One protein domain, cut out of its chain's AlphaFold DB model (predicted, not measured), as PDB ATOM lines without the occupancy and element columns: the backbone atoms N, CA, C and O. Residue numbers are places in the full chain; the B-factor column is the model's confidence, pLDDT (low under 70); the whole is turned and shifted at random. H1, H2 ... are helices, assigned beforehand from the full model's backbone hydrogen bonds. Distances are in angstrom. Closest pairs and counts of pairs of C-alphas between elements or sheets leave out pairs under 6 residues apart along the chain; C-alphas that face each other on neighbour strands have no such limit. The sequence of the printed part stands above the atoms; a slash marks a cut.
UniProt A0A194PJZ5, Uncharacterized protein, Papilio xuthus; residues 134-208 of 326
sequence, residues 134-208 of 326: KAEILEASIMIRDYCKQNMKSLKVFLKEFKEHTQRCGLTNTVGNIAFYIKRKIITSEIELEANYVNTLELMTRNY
ATOM      1  N   LYS A 134     209.867 211.403 130.521       83.00
ATOM      2  CA  LYS A 134     210.573 211.002 131.755       83.00
ATOM      3  C   LYS A 134     210.323 209.531 132.105       83.00
ATOM      4  O   LYS A 134     211.218 208.875 132.631       83.00
ATOM      5  N   ALA A 135     209.129 209.020 131.792       82.00
ATOM      6  CA  ALA A 135     208.782 207.618 131.993       82.00
ATOM      7  C   ALA A 135     209.620 206.687 131.098       82.00
ATOM      8  O   ALA A 135     210.164 205.708 131.593       82.00
ATOM      9  N   GLU A 136     209.805 207.037 129.823       80.44
ATOM     10  CA  GLU A 136     210.607 206.257 128.868       80.44
ATOM     11  C   GLU A 136     212.090 206.243 129.262       80.44
ATOM     12  O   GLU A 136     212.760 205.215 129.172       80.44
ATOM     13  N   ILE A 137     212.608 207.375 129.751       83.94
ATOM     14  CA  ILE A 137     213.982 207.467 130.266       83.94
ATOM     15  C   ILE A 137     214.157 206.559 131.487       83.94
ATOM     16  O   ILE A 137     215.160 205.848 131.590       83.94
ATOM     17  N   LEU A 138     213.195 206.578 132.415       86.38
ATOM     18  CA  LEU A 138     213.229 205.738 133.610       86.38
ATOM     19  C   LEU A 138     213.175 204.253 133.237       86.38
ATOM     20  O   LEU A 138     213.977 203.470 133.743       86.38
ATOM     21  N   GLU A 139     212.282 203.884 132.320       88.12
ATOM     22  CA  GLU A 139     212.129 202.518 131.823       88.12
ATOM     23  C   GLU A 139     213.424 202.012 131.175       88.12
ATOM     24  O   GLU A 139     213.942 200.964 131.563       88.12
ATOM     25  N   ALA A 140     214.023 202.784 130.265       85.81
ATOM     26  CA  ALA A 140     215.295 202.401 129.661       85.81
ATOM     27  C   ALA A 140     216.429 202.327 130.691       85.81
ATOM     28  O   ALA A 140     217.273 201.440 130.612       85.81
ATOM     29  N   SER A 141     216.438 203.208 131.696       87.94
ATOM     30  CA  SER A 141     217.428 203.160 132.780       87.94
ATOM     31  C   SER A 141     217.305 201.887 133.623       87.94
ATOM     32  O   SER A 141     218.313 201.357 134.094       87.94
ATOM     33  N   ILE A 142     216.085 201.385 133.827       89.38
ATOM     34  CA  ILE A 142     215.838 200.090 134.472       89.38
ATOM     35  C   ILE A 142     216.338 198.961 133.563       89.38
ATOM     36  O   ILE A 142     217.180 198.184 134.003       89.38
ATOM     37  N   MET A 143     215.957 198.955 132.279       90.12
ATOM     38  CA  MET A 143     216.405 197.935 131.316       90.12
ATOM     39  C   MET A 143     217.932 197.834 131.223       90.12
ATOM     40  O   MET A 143     218.476 196.732 131.195       90.12
ATOM     41  N   ILE A 144     218.641 198.967 131.199       90.81
ATOM     42  CA  ILE A 144     220.109 198.984 131.163       90.81
ATOM     43  C   ILE A 144     220.688 198.353 132.433       90.81
ATOM     44  O   ILE A 144     221.617 197.548 132.343       90.81
ATOM     45  N   ARG A 145     220.164 198.714 133.613       90.62
ATOM     46  CA  ARG A 145     220.648 198.180 134.896       90.62
ATOM     47  C   ARG A 145     220.423 196.678 134.995       90.62
ATOM     48  O   ARG A 145     221.361 195.966 135.351       90.62
ATOM     49  N   ASP A 146     219.236 196.212 134.632       90.56
ATOM     50  CA  ASP A 146     218.889 194.792 134.678       90.56
ATOM     51  C   ASP A 146     219.749 193.988 133.703       90.56
ATOM     52  O   ASP A 146     220.347 192.986 134.092       90.56
ATOM     53  N   TYR A 147     219.926 194.487 132.475       92.19
ATOM     54  CA  TYR A 147     220.803 193.862 131.485       92.19
ATOM     55  C   TYR A 147     222.256 193.778 131.971       92.19
ATOM     56  O   TYR A 147     222.888 192.724 131.871       92.19
ATOM     57  N   CYS A 148     222.791 194.868 132.531       91.19
ATOM     58  CA  CYS A 148     224.148 194.898 133.076       91.19
ATOM     59  C   CYS A 148     224.314 193.907 134.235       91.19
ATOM     60  O   CYS A 148     225.306 193.183 134.278       91.19
ATOM     61  N   LYS A 149     223.332 193.835 135.142       91.06
ATOM     62  CA  LYS A 149     223.342 192.913 136.283       91.06
ATOM     63  C   LYS A 149     223.278 191.453 135.833       91.06
ATOM     64  O   LYS A 149     224.079 190.649 136.293       91.06
ATOM     65  N   GLN A 150     222.370 191.122 134.917       90.62
ATOM     66  CA  GLN A 150     222.191 189.758 134.412       90.62
ATOM     67  C   GLN A 150     223.437 189.244 133.682       90.62
ATOM     68  O   GLN A 150     223.793 188.079 133.813       90.62
ATOM     69  N   ASN A 151     224.121 190.120 132.944       88.38
ATOM     70  CA  ASN A 151     225.297 189.761 132.152       88.38
ATOM     71  C   ASN A 151     226.627 190.038 132.878       88.38
ATOM     72  O   ASN A 151     227.680 189.942 132.253       88.38
ATOM     73  N   MET A 152     226.594 190.425 134.162       90.50
ATOM     74  CA  MET A 152     227.773 190.827 134.949       90.50
ATOM     75  C   MET A 152     228.660 191.865 134.231       90.50
ATOM     76  O   MET A 152     229.888 191.837 134.314       90.50
ATOM     77  N   LYS A 153     228.039 192.798 133.499       91.19
ATOM     78  CA  LYS A 153     228.731 193.852 132.743       91.19
ATOM     79  C   LYS A 153     228.685 195.174 133.493       91.19
ATOM     80  O   LYS A 153     227.667 195.555 134.062       91.19
ATOM     81  N   SER A 154     229.777 195.936 133.424       93.31
ATOM     82  CA  SER A 154     229.753 197.324 133.889       93.31
ATOM     83  C   SER A 154     228.996 198.218 132.902       93.31
ATOM     84  O   SER A 154     229.042 198.010 131.686       93.31
ATOM     85  N   LEU A 155     228.367 199.279 133.416       90.31
ATOM     86  CA  LEU A 155     227.668 200.267 132.586       90.31
ATOM     87  C   LEU A 155     228.589 200.882 131.516       90.31
ATOM     88  O   LEU A 155     228.161 201.119 130.391       90.31
ATOM     89  N   LYS A 156     229.871 201.100 131.840       92.75
ATOM     90  CA  LYS A 156     230.868 201.634 130.896       92.75
ATOM     91  C   LYS A 156     231.072 200.707 129.695       92.75
ATOM     92  O   LYS A 156     231.137 201.186 128.565       92.75
ATOM     93  N   VAL A 157     231.152 199.399 129.940       93.25
ATOM     94  CA  VAL A 157     231.302 198.387 128.884       93.25
ATOM     95  C   VAL A 157     230.052 198.350 128.011       93.25
ATOM     96  O   VAL A 157     230.165 198.445 126.792       93.25
ATOM     97  N   PHE A 158     228.864 198.327 128.622       93.88
ATOM     98  CA  PHE A 158     227.596 198.370 127.892       93.88
ATOM     99  C   PHE A 158     227.483 199.601 126.978       93.88
ATOM    100  O   PHE A 158     227.169 199.472 125.797       93.88
ATOM    101  N   LEU A 159     227.776 200.797 127.500       92.00
ATOM    102  CA  LEU A 159     227.687 202.035 126.721       92.00
ATOM    103  C   LEU A 159     228.677 202.055 125.553       92.00
ATOM    104  O   LEU A 159     228.343 202.569 124.485       92.00
ATOM    105  N   LYS A 160     229.875 201.482 125.729       93.56
ATOM    106  CA  LYS A 160     230.848 201.326 124.643       93.56
ATOM    107  C   LYS A 160     230.312 200.397 123.550       93.56
ATOM    108  O   LYS A 160     230.292 200.798 122.390       93.56
ATOM    109  N   GLU A 161     229.814 199.213 123.915       93.19
ATOM    110  CA  GLU A 161     229.217 198.255 122.968       93.19
ATOM    111  C   GLU A 161     228.037 198.870 122.204       93.19
ATOM    112  O   GLU A 161     227.934 198.743 120.984       93.19
ATOM    113  N   PHE A 162     227.159 199.582 122.912       93.06
ATOM    114  CA  PHE A 162     226.014 200.247 122.301       93.06
ATOM    115  C   PHE A 162     226.439 201.379 121.353       93.06
ATOM    116  O   PHE A 162     225.870 201.537 120.270       93.06
ATOM    117  N   LYS A 163     227.471 202.150 121.713       92.19
ATOM    118  CA  LYS A 163     228.030 203.189 120.838       92.19
ATOM    119  C   LYS A 163     228.612 202.590 119.556       92.19
ATOM    120  O   LYS A 163     228.358 203.107 118.473       92.19
ATOM    121  N   GLU A 164     229.340 201.484 119.660       93.44
ATOM    122  CA  GLU A 164     229.848 200.768 118.486       93.44
ATOM    123  C   GLU A 164     228.704 200.220 117.621       93.44
ATOM    124  O   GLU A 164     228.748 200.324 116.397       93.44
ATOM    125  N   HIS A 165     227.649 199.681 118.237       92.19
ATOM    126  CA  HIS A 165     226.473 199.189 117.520       92.19
ATOM    127  C   HIS A 165     225.743 200.304 116.761       92.19
ATOM    128  O   HIS A 165     225.449 200.157 115.576       92.19
ATOM    129  N   THR A 166     225.486 201.432 117.421       92.75
ATOM    130  CA  THR A 166     224.818 202.585 116.799       92.75
ATOM    131  C   THR A 166     225.640 203.172 115.657       92.75
ATOM    132  O   THR A 166     225.070 203.478 114.615       92.75
ATOM    133  N   GLN A 167     226.972 203.225 115.784       92.19
ATOM    134  CA  GLN A 167     227.861 203.612 114.684       92.19
ATOM    135  C   GLN A 167     227.796 202.637 113.504       92.19
ATOM    136  O   GLN A 167     227.643 203.079 112.369       92.19
ATOM    137  N   ARG A 168     227.862 201.321 113.754       91.38
ATOM    138  CA  ARG A 168     227.781 200.302 112.689       91.38
ATOM    139  C   ARG A 168     226.441 200.323 111.958       91.38
ATOM    140  O   ARG A 168     226.399 200.058 110.764       91.38
ATOM    141  N   CYS A 169     225.356 200.617 112.670       88.94
ATOM    142  CA  CYS A 169     224.004 200.624 112.114       88.94
ATOM    143  C   CYS A 169     223.528 202.011 111.650       88.94
ATOM    144  O   CYS A 169     222.393 202.122 111.195       88.94
ATOM    145  N   GLY A 170     224.343 203.066 111.781       88.75
ATOM    146  CA  GLY A 170     223.940 204.437 111.445       88.75
ATOM    147  C   GLY A 170     222.760 204.960 112.278       88.75
ATOM    148  O   GLY A 170     222.001 205.807 111.813       88.75
ATOM    149  N   LEU A 171     222.571 204.438 113.492       87.88
ATOM    150  CA  LEU A 171     221.451 204.785 114.366       87.88
ATOM    151  C   LEU A 171     221.813 205.957 115.278       87.88
ATOM    152  O   LEU A 171     222.928 206.064 115.788       87.88
ATOM    153  N   THR A 172     220.835 206.814 115.554       86.31
ATOM    154  CA  THR A 172     220.981 207.879 116.549       86.31
ATOM    155  C   THR A 172     220.934 207.310 117.966       86.31
ATOM    156  O   THR A 172     220.258 206.315 118.243       86.31
ATOM    157  N   ASN A 173     221.649 207.941 118.896       85.00
ATOM    158  CA  ASN A 173     221.624 207.539 120.299       85.00
ATOM    159  C   ASN A 173     220.333 208.044 120.962       85.00
ATOM    160  O   ASN A 173     220.280 209.156 121.484       85.00
ATOM    161  N   THR A 174     219.275 207.239 120.873       87.38
ATOM    162  CA  THR A 174     217.967 207.520 121.471       87.38
ATOM    163  C   THR A 174     217.598 206.438 122.478       87.38
ATOM    164  O   THR A 174     218.025 205.288 122.373       87.38
ATOM    165  N   VAL A 175     216.748 206.799 123.437       85.00
ATOM    166  CA  VAL A 175     216.219 205.882 124.457       85.00
ATOM    167  C   VAL A 175     215.513 204.676 123.827       85.00
ATOM    168  O   VAL A 175     215.739 203.542 124.249       85.00
ATOM    169  N   GLY A 176     214.746 204.899 122.755       84.00
ATOM    170  CA  GLY A 176     214.105 203.822 121.996       84.00
ATOM    171  C   GLY A 176     215.114 202.854 121.371       84.00
ATOM    172  O   GLY A 176     214.946 201.640 121.476       84.00
ATOM    173  N   ASN A 177     216.205 203.369 120.795       86.12
ATOM    174  CA  ASN A 177     217.246 202.534 120.191       86.12
ATOM    175  C   ASN A 177     218.026 201.726 121.237       86.12
ATOM    176  O   ASN A 177     218.392 200.582 120.972       86.12
ATOM    177  N   ILE A 178     218.235 202.278 122.437       89.00
ATOM    178  CA  ILE A 178     218.839 201.541 123.557       89.00
ATOM    179  C   ILE A 178     217.936 200.380 123.985       89.00
ATOM    180  O   ILE A 178     218.398 199.242 124.075       89.00
ATOM    181  N   ALA A 179     216.646 200.647 124.205       87.88
ATOM    182  CA  ALA A 179     215.682 199.617 124.586       87.88
ATOM    183  C   ALA A 179     215.586 198.513 123.519       87.88
ATOM    184  O   ALA A 179     215.572 197.324 123.842       87.88
ATOM    185  N   PHE A 180     215.583 198.895 122.240       89.50
ATOM    186  CA  PHE A 180     215.581 197.953 121.124       89.50
ATOM    187  C   PHE A 180     216.851 197.092 121.082       89.50
ATOM    188  O   PHE A 180     216.762 195.876 120.915       89.50
ATOM    189  N   TYR A 181     218.026 197.693 121.285       91.69
ATOM    190  CA  TYR A 181     219.296 196.967 121.328       91.69
ATOM    191  C   TYR A 181     219.324 195.908 122.436       91.69
ATOM    192  O   TYR A 181     219.694 194.762 122.175       91.69
ATOM    193  N   ILE A 182     218.889 196.267 123.647       91.12
ATOM    194  CA  ILE A 182     218.832 195.340 124.787       91.12
ATOM    195  C   ILE A 182     217.891 194.172 124.476       91.12
ATOM    196  O   ILE A 182     218.298 193.017 124.595       91.12
ATOM    197  N   LYS A 183     216.669 194.454 124.004       88.88
ATOM    198  CA  LYS A 183     215.694 193.415 123.629       88.88
ATOM    199  C   LYS A 183     216.251 192.475 122.562       88.88
ATOM    200  O   LYS A 183     216.157 191.261 122.699       88.88
ATOM    201  N   ARG A 184     216.894 193.027 121.530       89.06
ATOM    202  CA  ARG A 184     217.533 192.234 120.473       89.06
ATOM    203  C   ARG A 184     218.629 191.324 121.028       89.06
ATOM    204  O   ARG A 184     218.726 190.176 120.604       89.06
ATOM    205  N   LYS A 185     219.453 191.815 121.958       90.50
ATOM    206  CA  LYS A 185     220.518 191.021 122.584       90.50
ATOM    207  C   LYS A 185     219.974 189.873 123.428       90.50
ATOM    208  O   LYS A 185     220.499 188.777 123.293       90.50
ATOM    209  N   ILE A 186     218.921 190.109 124.211       87.56
ATOM    210  CA  ILE A 186     218.254 189.067 125.010       87.56
ATOM    211  C   ILE A 186     217.720 187.954 124.100       87.56
ATOM    212  O   ILE A 186     218.062 186.790 124.289       87.56
ATOM    213  N   ILE A 187     216.990 188.317 123.043       85.25
ATOM    214  CA  ILE A 187     216.468 187.341 122.072       85.25
ATOM    215  C   ILE A 187     217.611 186.566 121.401       85.25
ATOM    216  O   ILE A 187     217.516 185.362 121.198       85.25
ATOM    217  N   THR A 188     218.717 187.240 121.067       85.81
ATOM    218  CA  THR A 188     219.876 186.571 120.452       85.81
ATOM    219  C   THR A 188     220.487 185.540 121.404       85.81
ATOM    220  O   THR A 188     220.758 184.423 120.980       85.81
ATOM    221  N   SER A 189     220.646 185.877 122.691       84.06
ATOM    222  CA  SER A 189     221.151 184.924 123.687       84.06
ATOM    223  C   SER A 189     220.203 183.750 123.934       84.06
ATOM    224  O   SER A 189     220.674 182.638 124.149       84.06
ATOM    225  N   GLU A 190     218.886 183.966 123.875       81.12
ATOM    226  CA  GLU A 190     217.895 182.888 123.991       81.12
ATOM    227  C   GLU A 190     218.004 181.910 122.816       81.12
ATOM    228  O   GLU A 190     218.088 180.704 123.031       81.12
ATOM    229  N   ILE A 191     218.113 182.426 121.586       81.00
ATOM    230  CA  ILE A 191     218.299 181.602 120.381       81.00
ATOM    231  C   ILE A 191     219.612 180.810 120.448       81.00
ATOM    232  O   ILE A 191     219.643 179.635 120.089       81.00
ATOM    233  N   GLU A 192     220.704 181.433 120.895       83.50
ATOM    234  CA  GLU A 192     221.994 180.751 121.062       83.50
ATOM    235  C   GLU A 192     221.914 179.632 122.111       83.50
ATOM    236  O   GLU A 192     222.474 178.553 121.911       83.50
ATOM    237  N   LEU A 193     221.190 179.858 123.210       80.75
ATOM    238  CA  LEU A 193     220.986 178.858 124.254       80.75
ATOM    239  C   LEU A 193     220.133 177.688 123.748       80.75
ATOM    240  O   LEU A 193     220.512 176.538 123.959       80.75
ATOM    241  N   GLU A 194     219.042 177.959 123.029       73.88
ATOM    242  CA  GLU A 194     218.210 176.925 122.399       73.88
ATOM    243  C   GLU A 194     218.994 176.108 121.364       73.88
ATOM    244  O   GLU A 194     218.929 174.877 121.367       73.88
ATOM    245  N   ALA A 195     219.789 176.764 120.515       74.94
ATOM    246  CA  ALA A 195     220.627 176.084 119.529       74.94
ATOM    247  C   ALA A 195     221.679 175.179 120.194       74.94
ATOM    248  O   ALA A 195     221.909 174.054 119.746       74.94
ATOM    249  N   ASN A 196     222.291 175.641 121.287       72.88
ATOM    250  CA  ASN A 196     223.250 174.844 122.048       72.88
ATOM    251  C   ASN A 196     222.583 173.677 122.784       72.88
ATOM    252  O   ASN A 196     223.158 172.592 122.825       72.88
ATOM    253  N   TYR A 197     221.366 173.869 123.302       64.81
ATOM    254  CA  TYR A 197     220.605 172.832 123.998       64.81
ATOM    255  C   TYR A 197     220.299 171.632 123.086       64.81
ATOM    256  O   TYR A 197     220.518 170.484 123.483       64.81
ATOM    257  N   VAL A 198     219.885 171.893 121.839       60.06
ATOM    258  CA  VAL A 198     219.643 170.852 120.823       60.06
ATOM    259  C   VAL A 198     220.926 170.070 120.518       60.06
ATOM    260  O   VAL A 198     220.904 168.841 120.526       60.06
ATOM    261  N   ASN A 199     222.063 170.753 120.364       57.78
ATOM    262  CA  ASN A 199     223.346 170.097 120.093       57.78
ATOM    263  C   ASN A 199     223.835 169.229 121.267       57.78
ATOM    264  O   ASN A 199     224.391 168.152 121.051       57.78
ATOM    265  N   THR A 200     223.630 169.665 122.516       57.50
ATOM    266  CA  THR A 200     224.001 168.868 123.699       57.50
ATOM    267  C   THR A 200     223.119 167.635 123.887       57.50
ATOM    268  O   THR A 200     223.625 166.589 124.292       57.50
ATOM    269  N   LEU A 201     221.827 167.726 123.555       54.75
ATOM    270  CA  LEU A 201     220.918 166.580 123.574       54.75
ATOM    271  C   LEU A 201     221.250 165.582 122.464       54.75
ATOM    272  O   LEU A 201     221.341 164.395 122.752       54.75
ATOM    273  N   GLU A 202     221.527 166.038 121.239       56.53
ATOM    274  CA  GLU A 202     221.963 165.160 120.141       56.53
ATOM    275  C   GLU A 202     223.252 164.387 120.483       56.53
ATOM    276  O   GLU A 202     223.379 163.207 120.147       56.53
ATOM    277  N   LEU A 203     224.185 165.012 121.213       52.16
ATOM    278  CA  LEU A 203     225.395 164.364 121.734       52.16
ATOM    279  C   LEU A 203     225.088 163.295 122.794       52.16
ATOM    280  O   LEU A 203     225.700 162.225 122.774       52.16
ATOM    281  N   MET A 204     224.135 163.546 123.698       51.06
ATOM    282  CA  MET A 204     223.703 162.537 124.675       51.06
ATOM    283  C   MET A 204     222.969 161.368 124.010       51.06
ATOM    284  O   MET A 204     223.199 160.222 124.394       51.06
ATOM    285  N   THR A 205     222.155 161.624 122.983       54.44
ATOM    286  CA  THR A 205     221.441 160.574 122.243       54.44
ATOM    287  C   THR A 205     222.409 159.689 121.452       54.44
ATOM    288  O   THR A 205     222.319 158.465 121.536       54.44
ATOM    289  N   ARG A 206     223.420 160.270 120.781       50.06
ATOM    290  CA  ARG A 206     224.477 159.500 120.088       50.06
ATOM    291  C   ARG A 206     225.304 158.627 121.029       50.06
ATOM    292  O   ARG A 206     225.655 157.502 120.678       50.06
ATOM    293  N   ASN A 207     225.596 159.118 122.231       50.75
ATOM    294  CA  ASN A 207     226.333 158.341 123.231       50.75
ATOM    295  C   ASN A 207     225.501 157.185 123.816       50.75
ATOM    296  O   ASN A 207     226.075 156.220 124.318       50.75
ATOM    297  N   TYR A 208     224.170 157.247 123.721       49.16
ATOM    298  CA  TYR A 208     223.285 156.155 124.129       49.16
ATOM    299  C   TYR A 208     223.200 155.039 123.072       49.16
ATOM    300  O   TYR A 208     223.060 153.867 123.418       49.16
TER     301      TYR A 208
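This is residues 134 to 208 of the 326 residues of an uncharacterized protein of Papilio xuthus (UniProt A0A194PJZ5). A small three-helix head stands at one end of a single long helical arm: H1 and the beginning of H3 lie side by side, H2 stands crosswise to both, and the rest of H3 sticks out, with residues 187 to 208 standing free. The arm makes the length, while the head without it is compact. The printed part has 75 residues with three named helices in the order H1, H2, H3 and no named strand, and its class is all helix. The whole is loose, with a radius of gyration of the C-alphas of 16.4 A, and the C-alphas span 56 by 25 by 20 A.

H1 is residues 134 to 150, beginning at C-alpha 134 at (210.573, 211.002, 131.755) and measuring 24.4 A from first to last C-alpha. A tight link of four residues leads to H2, residues 155 to 169, 20.8 A long, which begins at C-alpha 155 at (227.668, 200.267, 132.586). A tight link of five residues leads to H3, residues 175 to 208, the longest helix with 34 residues and 50.2 A. It ends at C-alpha 208 at (223.285, 156.155, 124.129).

H1 touches H2 with residues 144 to 148 alone, and H2 touches H1 with residues 155 to 158 alone. Their closest C-alphas are those of Cys 148 and Leu 155, 6.4 A apart, and their lines are only just about perpendicular, at 71 degrees. H1 also touches H3, and H3 touches H1 with residues 175 to 182 alone. The closest C-alphas of H1 and H3 are those of Ala 140 and Ala 179, 5.8 A apart. H1 and H3 run the same way at a shallow tilt of 29 degrees. H2 and H3 are close but not clearly touching, with the C-alphas of Phe 162 and Ile 178 the closest at 7.4 A. Their lines are about perpendicular, at 84 degrees. In H1, H2 and H3 every O i to N i+4 pair is within hydrogen-bond range.

The two C-alphas farthest apart are those of Lys 134 and Tyr 208, 56.8 A apart. Without residues 187 to 208, the body of 53 residues spans 27 by 26 by 18 A and has a radius of gyration of 10.5 A. The printed part has no cut, and both links between the helices are tight. The mean pLDDT of the printed part is 82.7; residues 197 to 208 of this predicted model, in H3, are under 70.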